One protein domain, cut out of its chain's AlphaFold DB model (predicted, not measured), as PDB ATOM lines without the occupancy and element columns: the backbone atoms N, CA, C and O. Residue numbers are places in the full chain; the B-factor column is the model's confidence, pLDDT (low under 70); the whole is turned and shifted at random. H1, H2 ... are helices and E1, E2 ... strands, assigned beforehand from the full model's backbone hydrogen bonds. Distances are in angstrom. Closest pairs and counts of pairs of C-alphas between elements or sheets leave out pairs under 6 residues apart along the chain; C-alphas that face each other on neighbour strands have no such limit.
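Overview. This is residues 7 to 85 of the 96 residues of an uncharacterized protein of Flavobacteriales bacterium (UniProt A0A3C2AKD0). A long hairpin of two strands, E2 and E3, makes the middle; H2 packs over one end of it with residues 35 to 39, and the short strand pair E1 and E4 sits near the other end of E3. H1 lies off to one side, where its residues 7 to 12 stick out. The printed part has 79 residues, with two named helices and four named strands in the order H1, E1, H2, E2, E3, E4; the class is mixed, helices and strands, and both two-stranded sheets, E1 - E4 and E2 - E3, are antiparallel. It is only just loose, close to compact, with a radius of gyration of the C-alphas of 14.2 A and spans of 40 by 30 by 22 A.

Along the chain. Find C-alpha 7 at (205.295, 228.199, 251.951); from there H1 runs 18.6 A to residue 19. E1 is residues 27 to 29 and H2 residues 32 to 39. At C-alpha 46, (198.884, 252.763, 256.874), begins E2, which runs 24.5 A to residue 54 and bends by 53 degrees at residue 51. E3, residues 57 to 65, is 25.2 A long. E4, residues 82 to 84, ends at C-alpha 84, (216.494, 242.277, 241.856).

Arrangement. In the hairpin E2 and E3, look for N 50 and O 61, 2.8 A apart and within hydrogen-bond range. The closest C-alphas of H2 and E3, Leu 38 and Gly 64, are 6.6 A apart; those of E1 and E3, Ala 28 and Thr 59, 6.3 A. Between E1 and E4, N 82 and O 29 are within range at 2.9 A. H1 is apart from H2, E2, E3 and E4. In H2 every O i to N i+4 pair is within range, in H1 8 of 9.

Size, cuts and confidence. The C-alphas farthest apart, Val 22 and Ala 42, are 40.2 A apart. The printed part has no cut; the link from E3 to E4, 16 residues, is long. Look for pLDDT under 70 at residue 80 and residues 84 to 85.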
ATOM      1  N   ALA A   7     205.731 228.991 253.099       97.69
ATOM      2  CA  ALA A   7     205.295 228.199 251.951       97.69
ATOM      3  C   ALA A   7     204.277 228.966 251.095       97.69
ATOM      4  O   ALA A   7     204.413 229.001 249.875       97.69
ATOM      5  N   GLU A   8     203.321 229.643 251.738       97.44
ATOM      6  CA  GLU A   8     202.354 230.514 251.055       97.44
ATOM      7  C   GLU A   8     203.067 231.679 250.350       97.44
ATOM      8  O   GLU A   8     202.798 231.967 249.187       97.44
ATOM      9  N   ALA A   9     204.033 232.319 251.019       97.25
ATOM     10  CA  ALA A   9     204.814 233.401 250.421       97.25
ATOM     11  C   ALA A   9     205.657 232.929 249.217       97.25
ATOM     12  O   ALA A   9     205.738 233.630 248.206       97.25
ATOM     13  N   THR A  10     206.267 231.743 249.298       96.94
ATOM     14  CA  THR A  10     207.016 231.120 248.195       96.94
ATOM     15  C   THR A  10     206.106 230.857 246.997       96.94
ATOM     16  O   THR A  10     206.447 231.259 245.890       96.94
ATOM     17  N   GLU A  11     204.930 230.256 247.202       97.88
ATOM     18  CA  GLU A  11     203.972 229.996 246.118       97.88
ATOM     19  C   GLU A  11     203.569 231.292 245.402       97.88
ATOM     20  O   GLU A  11     203.679 231.394 244.180       97.88
ATOM     21  N   MET A  12     203.195 232.323 246.163       96.94
ATOM     22  CA  MET A  12     202.779 233.613 245.608       96.94
ATOM     23  C   MET A  12     203.898 234.318 244.828       96.94
ATOM     24  O   MET A  12     203.654 234.896 243.768       96.94
ATOM     25  N   THR A  13     205.127 234.302 245.353       95.81
ATOM     26  CA  THR A  13     206.268 234.973 244.708       95.81
ATOM     27  C   THR A  13     206.733 234.232 243.458       95.81
ATOM     28  O   THR A  13     206.992 234.874 242.441       95.81
ATOM     29  N   HIS A  14     206.766 232.899 243.492       95.69
ATOM     30  CA  HIS A  14     207.131 232.080 242.338       95.69
ATOM     31  C   HIS A  14     206.094 232.189 241.215       95.69
ATOM     32  O   HIS A  14     206.477 232.274 240.050       95.69
ATOM     33  N   GLU A  15     204.798 232.252 241.538       97.00
ATOM     34  CA  GLU A  15     203.743 232.454 240.537       97.00
ATOM     35  C   GLU A  15     203.953 233.758 239.757       97.00
ATOM     36  O   GLU A  15     203.899 233.767 238.529       97.00
ATOM     37  N   TYR A  16     204.274 234.860 240.440       94.50
ATOM     38  CA  TYR A  16     204.609 236.111 239.757       94.50
ATOM     39  C   TYR A  16     205.864 235.967 238.880       94.50
ATOM     40  O   TYR A  16     205.846 236.344 237.710       94.50
ATOM     41  N   GLN A  17     206.938 235.387 239.421       92.94
ATOM     42  CA  GLN A  17     208.232 235.261 238.738       92.94
ATOM     43  C   GLN A  17     208.163 234.393 237.479       92.94
ATOM     44  O   GLN A  17     208.732 234.757 236.454       92.94
ATOM     45  N   ASN A  18     207.412 233.293 237.527       94.19
ATOM     46  CA  ASN A  18     207.224 232.385 236.393       94.19
ATOM     47  C   ASN A  18     206.456 233.027 235.229       94.19
ATOM     48  O   ASN A  18     206.576 232.578 234.090       94.19
ATOM     49  N   ASN A  19     205.668 234.067 235.511       94.31
ATOM     50  CA  ASN A  19     204.865 234.785 234.525       94.31
ATOM     51  C   ASN A  19     205.451 236.163 234.158       94.31
ATOM     52  O   ASN A  19     204.939 236.830 233.254       94.31
ATOM     53  N   ALA A  20     206.506 236.610 234.844       90.62
ATOM     54  CA  ALA A  20     207.152 237.887 234.582       90.62
ATOM     55  C   ALA A  20     207.996 237.830 233.290       90.62
ATOM     56  O   ALA A  20     208.585 236.792 232.971       90.62
ATOM     57  N   PRO A  21     208.097 238.936 232.528       89.50
ATOM     58  CA  PRO A  21     209.022 239.015 231.405       89.50
ATOM     59  C   PRO A  21     210.463 238.720 231.835       89.50
ATOM     60  O   PRO A  21     210.897 239.092 232.925       89.50
ATOM     61  N   VAL A  22     211.236 238.093 230.947       85.06
ATOM     62  CA  VAL A  22     212.654 237.809 231.205       85.06
ATOM     63  C   VAL A  22     213.400 239.112 231.505       85.06
ATOM     64  O   VAL A  22     213.393 240.034 230.693       85.06
ATOM     65  N   GLY A  23     214.072 239.157 232.656       82.44
ATOM     66  CA  GLY A  23     214.850 240.314 233.104       82.44
ATOM     67  C   GLY A  23     214.046 241.400 233.826       82.44
ATOM     68  O   GLY A  23     214.648 242.378 234.256       82.44
ATOM     69  N   GLU A  24     212.729 241.238 233.986       87.44
ATOM     70  CA  GLU A  24     211.897 242.134 234.797       87.44
ATOM     71  C   GLU A  24     212.283 242.053 236.282       87.44
ATOM     72  O   GLU A  24     212.718 241.006 236.773       87.44
ATOM     73  N   SER A  25     212.101 243.153 237.020       89.50
ATOM     74  CA  SER A  25     212.363 243.143 238.455       89.50
ATOM     75  C   SER A  25     211.393 242.236 239.202       89.50
ATOM     76  O   SER A  25     210.181 242.370 239.049       89.50
ATOM     77  N   ILE A  26     211.915 241.384 240.086       91.06
ATOM     78  CA  ILE A  26     211.087 240.436 240.854       91.06
ATOM     79  C   ILE A  26     210.893 240.798 242.326       91.06
ATOM     80  O   ILE A  26     210.028 240.245 243.002       91.06
ATOM     81  N   ALA A  27     211.709 241.721 242.829       90.69
ATOM     82  CA  ALA A  27     211.653 242.198 244.200       90.69
ATOM     83  C   ALA A  27     212.255 243.602 244.312       90.69
ATOM     84  O   ALA A  27     213.112 243.998 243.517       90.69
ATOM     85  N   ALA A  28     211.825 244.315 245.349       89.69
ATOM     86  CA  ALA A  28     212.223 245.670 245.687       89.69
ATOM     87  C   ALA A  28     212.577 245.722 247.181       89.69
ATOM     88  O   ALA A  28     211.764 245.342 248.023       89.69
ATOM     89  N   THR A  29     213.788 246.178 247.517       89.69
ATOM     90  CA  THR A  29     214.234 246.315 248.917       89.69
ATOM     91  C   THR A  29     214.342 247.780 249.312       89.69
ATOM     92  O   THR A  29     215.056 248.535 248.659       89.69
ATOM     93  N   PHE A  30     213.708 248.159 250.421       90.12
ATOM     94  CA  PHE A  30     213.811 249.490 251.026       90.12
ATOM     95  C   PHE A  30     214.698 249.449 252.268       90.12
ATOM     96  O   PHE A  30     214.706 248.449 252.993       90.12
ATOM     97  N   LYS A  31     215.427 250.535 252.556       91.19
ATOM     98  CA  LYS A  31     216.187 250.609 253.808       91.19
ATOM     99  C   LYS A  31     215.238 250.768 254.986       91.19
ATOM    100  O   LYS A  31     214.234 251.479 254.915       91.19
ATOM    101  N   LYS A  32     215.599 250.139 256.103       93.50
ATOM    102  CA  LYS A  32     214.823 250.187 257.343       93.50
ATOM    103  C   LYS A  32     214.603 251.623 257.813       93.50
ATOM    104  O   LYS A  32     213.498 251.958 258.223       93.50
ATOM    105  N   GLU A  33     215.641 252.453 257.770       94.88
ATOM    106  CA  GLU A  33     215.609 253.826 258.272       94.88
ATOM    107  C   GLU A  33     214.665 254.705 257.447       94.88
ATOM    108  O   GLU A  33     213.884 255.460 258.017       94.88
ATOM    109  N   GLU A  34     214.693 254.566 256.122       94.44
ATOM    110  CA  GLU A  34     213.828 255.300 255.190       94.44
ATOM    111  C   GLU A  34     212.360 254.876 255.361       94.44
ATOM    112  O   GLU A  34     211.484 255.723 255.529       94.44
ATOM    113  N   MET A  35     212.095 253.564 255.436       95.69
ATOM    114  CA  MET A  35     210.754 253.033 255.713       95.69
ATOM    115  C   MET A  35     210.226 253.499 257.077       95.69
ATOM    116  O   MET A  35     209.074 253.908 257.193       95.69
ATOM    117  N   ALA A  36     211.068 253.488 258.114       96.50
ATOM    118  CA  ALA A  36     210.686 253.972 259.436       96.50
ATOM    119  C   ALA A  36     210.386 255.477 259.433       96.50
ATOM    120  O   ALA A  36     209.467 255.906 260.122       96.50
ATOM    121  N   GLN A  37     211.130 256.284 258.671       96.62
ATOM    122  CA  GLN A  37     210.816 257.705 258.517       96.62
ATOM    123  C   GLN A  37     209.457 257.900 257.851       96.62
ATOM    124  O   GLN A  37     208.677 258.694 258.362       96.62
ATOM    125  N   LEU A  38     209.150 257.144 256.787       96.75
ATOM    126  CA  LEU A  38     207.850 257.210 256.119       96.75
ATOM    127  C   LEU A  38     206.701 256.834 257.060       96.75
ATOM    128  O   LEU A  38     205.708 257.553 257.100       96.75
ATOM    129  N   ILE A  39     206.847 255.747 257.825       97.06
ATOM    130  CA  ILE A  39     205.815 255.255 258.754       97.06
ATOM    131  C   ILE A  39     205.589 256.225 259.923       97.06
ATOM    132  O   ILE A  39     204.471 256.351 260.402       97.06
ATOM    133  N   ASN A  40     206.632 256.916 260.390       97.50
ATOM    134  CA  ASN A  40     206.538 257.824 261.539       97.50
ATOM    135  C   ASN A  40     206.107 259.256 261.171       97.50
ATOM    136  O   ASN A  40     206.155 260.142 262.028       97.50
ATOM    137  N   GLN A  41     205.731 259.521 259.918       95.56
ATOM    138  CA  GLN A  41     205.204 260.832 259.540       95.56
ATOM    139  C   GLN A  41     203.852 261.097 260.204       95.56
ATOM    140  O   GLN A  41     203.068 260.183 260.458       95.56
ATOM    141  N   ALA A  42     203.558 262.371 260.462       96.94
ATOM    142  CA  ALA A  42     202.275 262.760 261.032       96.94
ATOM    143  C   ALA A  42     201.117 262.385 260.090       96.94
ATOM    144  O   ALA A  42     201.174 262.675 258.898       96.94
ATOM    145  N   GLY A  43     200.072 261.773 260.650       96.38
ATOM    146  CA  GLY A  43     198.870 261.363 259.917       96.38
ATOM    147  C   GLY A  43     198.964 259.996 259.234       96.38
ATOM    148  O   GLY A  43     197.975 259.558 258.661       96.38
ATOM    149  N   VAL A  44     200.116 259.316 259.284       97.81
ATOM    150  CA  VAL A  44     200.259 257.977 258.700       97.81
ATOM    151  C   VAL A  44     199.630 256.925 259.609       97.81
ATOM    152  O   VAL A  44     200.120 256.663 260.704       97.81
ATOM    153  N   GLU A  45     198.596 256.266 259.100       97.56
ATOM    154  CA  GLU A  45     197.892 255.144 259.735       97.56
ATOM    155  C   GLU A  45     198.087 253.826 258.960       97.56
ATOM    156  O   GLU A  45     197.833 252.730 259.466       97.56
ATOM    157  N   GLY A  46     198.587 253.908 257.725       96.38
ATOM    158  CA  GLY A  46     198.884 252.763 256.874       96.38
ATOM    159  C   GLY A  46     199.954 253.058 255.829       96.38
ATOM    160  O   GLY A  46     200.470 254.168 255.720       96.38
ATOM    161  N   VAL A  47     200.314 252.038 255.053       96.50
ATOM    162  CA  VAL A  47     201.293 252.155 253.968       96.50
ATOM    163  C   VAL A  47     200.704 251.547 252.706       96.50
ATOM    164  O   VAL A  47     200.179 250.431 252.732       96.50
ATOM    165  N   ARG A  48     200.843 252.253 251.587       96.94
ATOM    166  CA  ARG A  48     200.471 251.771 250.259       96.94
ATOM    167  C   ARG A  48     201.703 251.689 249.371       96.94
ATOM    168  O   ARG A  48     202.552 252.574 249.381       96.94
ATOM    169  N   MET A  49     201.784 250.609 248.600       96.12
ATOM    170  CA  MET A  49     202.854 250.365 247.637       96.12
ATOM    171  C   MET A  49     202.251 250.316 246.235       96.12
ATOM    172  O   MET A  49     201.372 249.500 245.962       96.12
ATOM    173  N   TYR A  50     202.717 251.192 245.354       95.56
ATOM    174  CA  TYR A  50     202.327 251.248 243.953       95.56
ATOM    175  C   TYR A  50     203.360 250.549 243.084       95.56
ATOM    176  O   TYR A  50     204.551 250.822 243.202       95.56
ATOM    177  N   PHE A  51     202.902 249.715 242.151       93.06
ATOM    178  CA  PHE A  51     203.742 249.246 241.053       93.06
ATOM    179  C   PHE A  51     204.089 250.419 240.134       93.06
ATOM    180  O   PHE A  51     203.201 251.097 239.617       93.06
ATOM    181  N   ALA A  52     205.378 250.651 239.923       92.44
ATOM    182  CA  ALA A  52     205.901 251.744 239.115       92.44
ATOM    183  C   ALA A  52     206.992 251.235 238.171       92.44
ATOM    184  O   ALA A  52     207.445 250.098 238.285       92.44
ATOM    185  N   ARG A  53     207.429 252.064 237.221       89.50
ATOM    186  CA  ARG A  53     208.564 251.739 236.351       89.50
ATOM    187  C   ARG A  53     209.564 252.881 236.319       89.50
ATOM    188  O   ARG A  53     209.172 254.032 236.156       89.50
ATOM    189  N   THR A  54     210.843 252.539 236.408       85.75
ATOM    190  CA  THR A  54     211.959 253.469 236.218       85.75
ATOM    191  C   THR A  54     213.030 252.792 235.374       85.75
ATOM    192  O   THR A  54     213.291 251.601 235.532       85.75
ATOM    193  N   GLU A  55     213.575 253.516 234.395       84.81
ATOM    194  CA  GLU A  55     214.593 252.997 233.465       84.81
ATOM    195  C   GLU A  55     214.214 251.659 232.790       84.81
ATOM    196  O   GLU A  55     215.060 250.824 232.490       84.81
ATOM    197  N   GLY A  56     212.913 251.443 232.554       84.12
ATOM    198  CA  GLY A  56     212.378 250.225 231.932       84.12
ATOM    199  C   GLY A  56     212.090 249.066 232.892       84.12
ATOM    200  O   GLY A  56     211.421 248.120 232.486       84.12
ATOM    201  N   ASN A  57     212.486 249.162 234.160       83.88
ATOM    202  CA  ASN A  57     212.324 248.101 235.155       83.88
ATOM    203  C   ASN A  57     211.130 248.370 236.077       83.88
ATOM    204  O   ASN A  57     210.908 249.516 236.481       83.88
ATOM    205  N   LEU A  58     210.382 247.326 236.444       88.69
ATOM    206  CA  LEU A  58     209.409 247.391 237.533       88.69
ATOM    207  C   LEU A  58     210.098 247.794 238.848       88.69
ATOM    208  O   LEU A  58     211.192 247.336 239.177       88.69
ATOM    209  N   THR A  59     209.441 248.656 239.610       91.12
ATOM    210  CA  THR A  59     209.827 249.077 240.957       91.12
ATOM    211  C   THR A  59     208.564 249.347 241.781       91.12
ATOM    212  O   THR A  59     207.442 249.160 241.300       91.12
ATOM    213  N   LEU A  60     208.736 249.780 243.028       93.69
ATOM    214  CA  LEU A  60     207.654 250.189 243.912       93.69
ATOM    215  C   LEU A  60     207.834 251.643 244.351       93.69
ATOM    216  O   LEU A  60     208.941 252.051 244.692       93.69
ATOM    217  N   VAL A  61     206.730 252.385 244.397       95.06
ATOM    218  CA  VAL A  61     206.630 253.675 245.092       95.06
ATOM    219  C   VAL A  61     205.814 253.466 246.358       95.06
ATOM    220  O   VAL A  61     204.733 252.880 246.301       95.06
ATOM    221  N   VAL A  62     206.317 253.923 247.501       96.62
ATOM    222  CA  VAL A  62     205.674 253.727 248.804       96.62
ATOM    223  C   VAL A  62     205.203 255.062 249.359       96.62
ATOM    224  O   VAL A  62     205.975 256.020 249.411       96.62
ATOM    225  N   VAL A  63     203.945 255.107 249.792       97.50
ATOM    226  CA  VAL A  63     203.306 256.287 250.390       97.50
ATOM    227  C   VAL A  63     202.653 255.907 251.717       97.50
ATOM    228  O   VAL A  63     202.227 254.763 251.901       97.50
ATOM    229  N   GLY A  64     202.566 256.862 252.639       97.88
ATOM    230  CA  GLY A  64     201.715 256.725 253.819       97.88
ATOM    231  C   GLY A  64     200.248 256.983 253.469       97.88
ATOM    232  O   GLY A  64     199.963 257.790 252.585       97.88
ATOM    233  N   THR A  65     199.331 256.311 254.161       98.19
ATOM    234  CA  THR A  65     197.888 256.564 254.058       98.19
ATOM    235  C   THR A  65     197.317 257.022 255.392       98.19
ATOM    236  O   THR A  65     197.786 256.555 256.430       98.19
ATOM    237  N   ASP A  66     196.300 257.876 255.367       97.81
ATOM    238  CA  ASP A  66     195.552 258.285 256.562       97.81
ATOM    239  C   ASP A  66     194.447 257.282 256.956       97.81
ATOM    240  O   ASP A  66     194.319 256.197 256.371       97.81
ATOM    241  N   ASP A  67     193.665 257.625 257.984       97.31
ATOM    242  CA  ASP A  67     192.542 256.830 258.498       97.31
ATOM    243  C   ASP A  67     191.353 256.749 257.524       97.31
ATOM    244  O   ASP A  67     190.571 255.795 257.574       97.31
ATOM    245  N   GLU A  68     191.256 257.692 256.586       97.56
ATOM    246  CA  GLU A  68     190.311 257.689 255.465       97.56
ATOM    247  C   GLU A  68     190.854 256.939 254.233       97.56
ATOM    248  O   GLU A  68     190.212 256.902 253.172       97.56
ATOM    249  N   ASN A  69     192.019 256.290 254.373       95.50
ATOM    250  CA  ASN A  69     192.711 255.541 253.327       95.50
ATOM    251  C   ASN A  69     193.053 256.410 252.092       95.50
ATOM    252  O   ASN A  69     193.132 255.903 250.964       95.50
ATOM    253  N   GLN A  70     193.255 257.715 252.290       98.00
ATOM    254  CA  GLN A  70     193.817 258.632 251.298       98.00
ATOM    255  C   GLN A  70     195.343 258.625 251.370       98.00
ATOM    256  O   GLN A  70     195.932 258.357 252.415       98.00
ATOM    257  N   ASP A  71     195.994 258.920 250.246       98.12
ATOM    258  CA  ASP A  71     197.452 258.995 250.185       98.12
ATOM    259  C   ASP A  71     197.952 260.346 250.696       98.12
ATOM    260  O   ASP A  71     197.530 261.406 250.227       98.12
ATOM    261  N   LEU A  72     198.944 260.312 251.582       97.06
ATOM    262  CA  LEU A  72     199.633 261.508 252.053       97.06
ATOM    263  C   LEU A  72     200.735 261.900 251.065       97.06
ATOM    264  O   LEU A  72     201.890 261.494 251.191       97.06
ATOM    265  N   THR A  73     200.362 262.683 250.052       95.75
ATOM    266  CA  THR A  73     201.259 263.069 248.944       95.75
ATOM    267  C   THR A  73     202.101 264.319 249.208       95.75
ATOM    268  O   THR A  73     203.111 264.519 248.538       95.75
ATOM    269  N   ASP A  74     201.743 265.117 250.216       94.38
ATOM    270  CA  ASP A  74     202.510 266.300 250.638       94.38
ATOM    271  C   ASP A  74     203.694 265.956 251.571       94.38
ATOM    272  O   ASP A  74     204.459 266.838 251.969       94.38
ATOM    273  N   GLY A  75     203.839 264.681 251.948       91.50
ATOM    274  CA  GLY A  75     204.889 264.171 252.832       91.50
ATOM    275  C   GLY A  75     206.046 263.474 252.106       91.50
ATOM    276  O   GLY A  75     206.289 263.650 250.914       91.50
ATOM    277  N   LEU A  76     206.785 262.652 252.850       95.62
ATOM    278  CA  LEU A  76     207.787 261.738 252.313       95.62
ATOM    279  C   LEU A  76     207.101 260.630 251.515       95.62
ATOM    280  O   LEU A  76     206.201 259.942 252.005       95.62
ATOM    281  N   ILE A  77     207.629 260.421 250.317       95.88
ATOM    282  CA  ILE A  77     207.307 259.330 249.407       95.88
ATOM    283  C   ILE A  77     208.619 258.592 249.143       95.88
ATOM    284  O   ILE A  77     209.632 259.232 248.850       95.88
ATOM    285  N   LEU A  78     208.620 257.264 249.265       92.56
ATOM    286  CA  LEU A  78     209.811 256.464 248.983       92.56
ATOM    287  C   LEU A  78     209.779 255.920 247.557       92.56
ATOM    288  O   LEU A  78     208.861 255.212 247.152       92.56
ATOM    289  N   ASP A  79     210.856 256.222 246.853       78.00
ATOM    290  CA  ASP A  79     211.375 255.586 245.641       78.00
ATOM    291  C   ASP A  79     212.811 255.122 246.012       78.00
ATOM    292  O   ASP A  79     213.265 255.418 247.116       78.00
ATOM    293  N   TYR A  80     213.548 254.414 245.159       63.72
ATOM    294  CA  TYR A  80     214.888 253.837 245.395       63.72
ATOM    295  C   TYR A  80     214.919 252.476 246.085       63.72
ATOM    296  O   TYR A  80     215.869 252.135 246.799       63.72
ATOM    297  N   ALA A  81     213.927 251.642 245.793       70.88
ATOM    298  CA  ALA A  81     214.084 250.227 246.058       70.88
ATOM    299  C   ALA A  81     215.325 249.675 245.334       70.88
ATOM    300  O   ALA A  81     215.500 249.867 244.131       70.88
ATOM    301  N   SER A  82     216.177 248.944 246.051       73.69
ATOM    302  CA  SER A  82     217.211 248.132 245.403       73.69
ATOM    303  C   SER A  82     216.523 246.970 244.688       73.69
ATOM    304  O   SER A  82     215.897 246.130 245.342       73.69
ATOM    305  N   ILE A  83     216.596 246.966 243.355       74.69
ATOM    306  CA  ILE A  83     215.891 246.005 242.500       74.69
ATOM    307  C   ILE A  83     216.702 244.714 242.282       74.69
ATOM    308  O   ILE A  83     217.915 244.726 242.054       74.69
ATOM    309  N   CYS A  84     216.012 243.578 242.331       67.00
ATOM    310  CA  CYS A  84     216.494 242.277 241.856       67.00
ATOM    311  C   CYS A  84     216.088 242.168 240.375       67.00
ATOM    312  O   CYS A  84     214.904 242.364 240.124       67.00
ATOM    313  N   PRO A  85     217.001 241.942 239.403       61.38
ATOM    314  CA  PRO A  85     218.098 240.971 239.478       61.38
ATOM    315  C   PRO A  85     219.466 241.474 239.974       61.38
ATOM    316  O   PRO A  85     220.350 240.661 240.236       61.38
TER     317      PRO A  85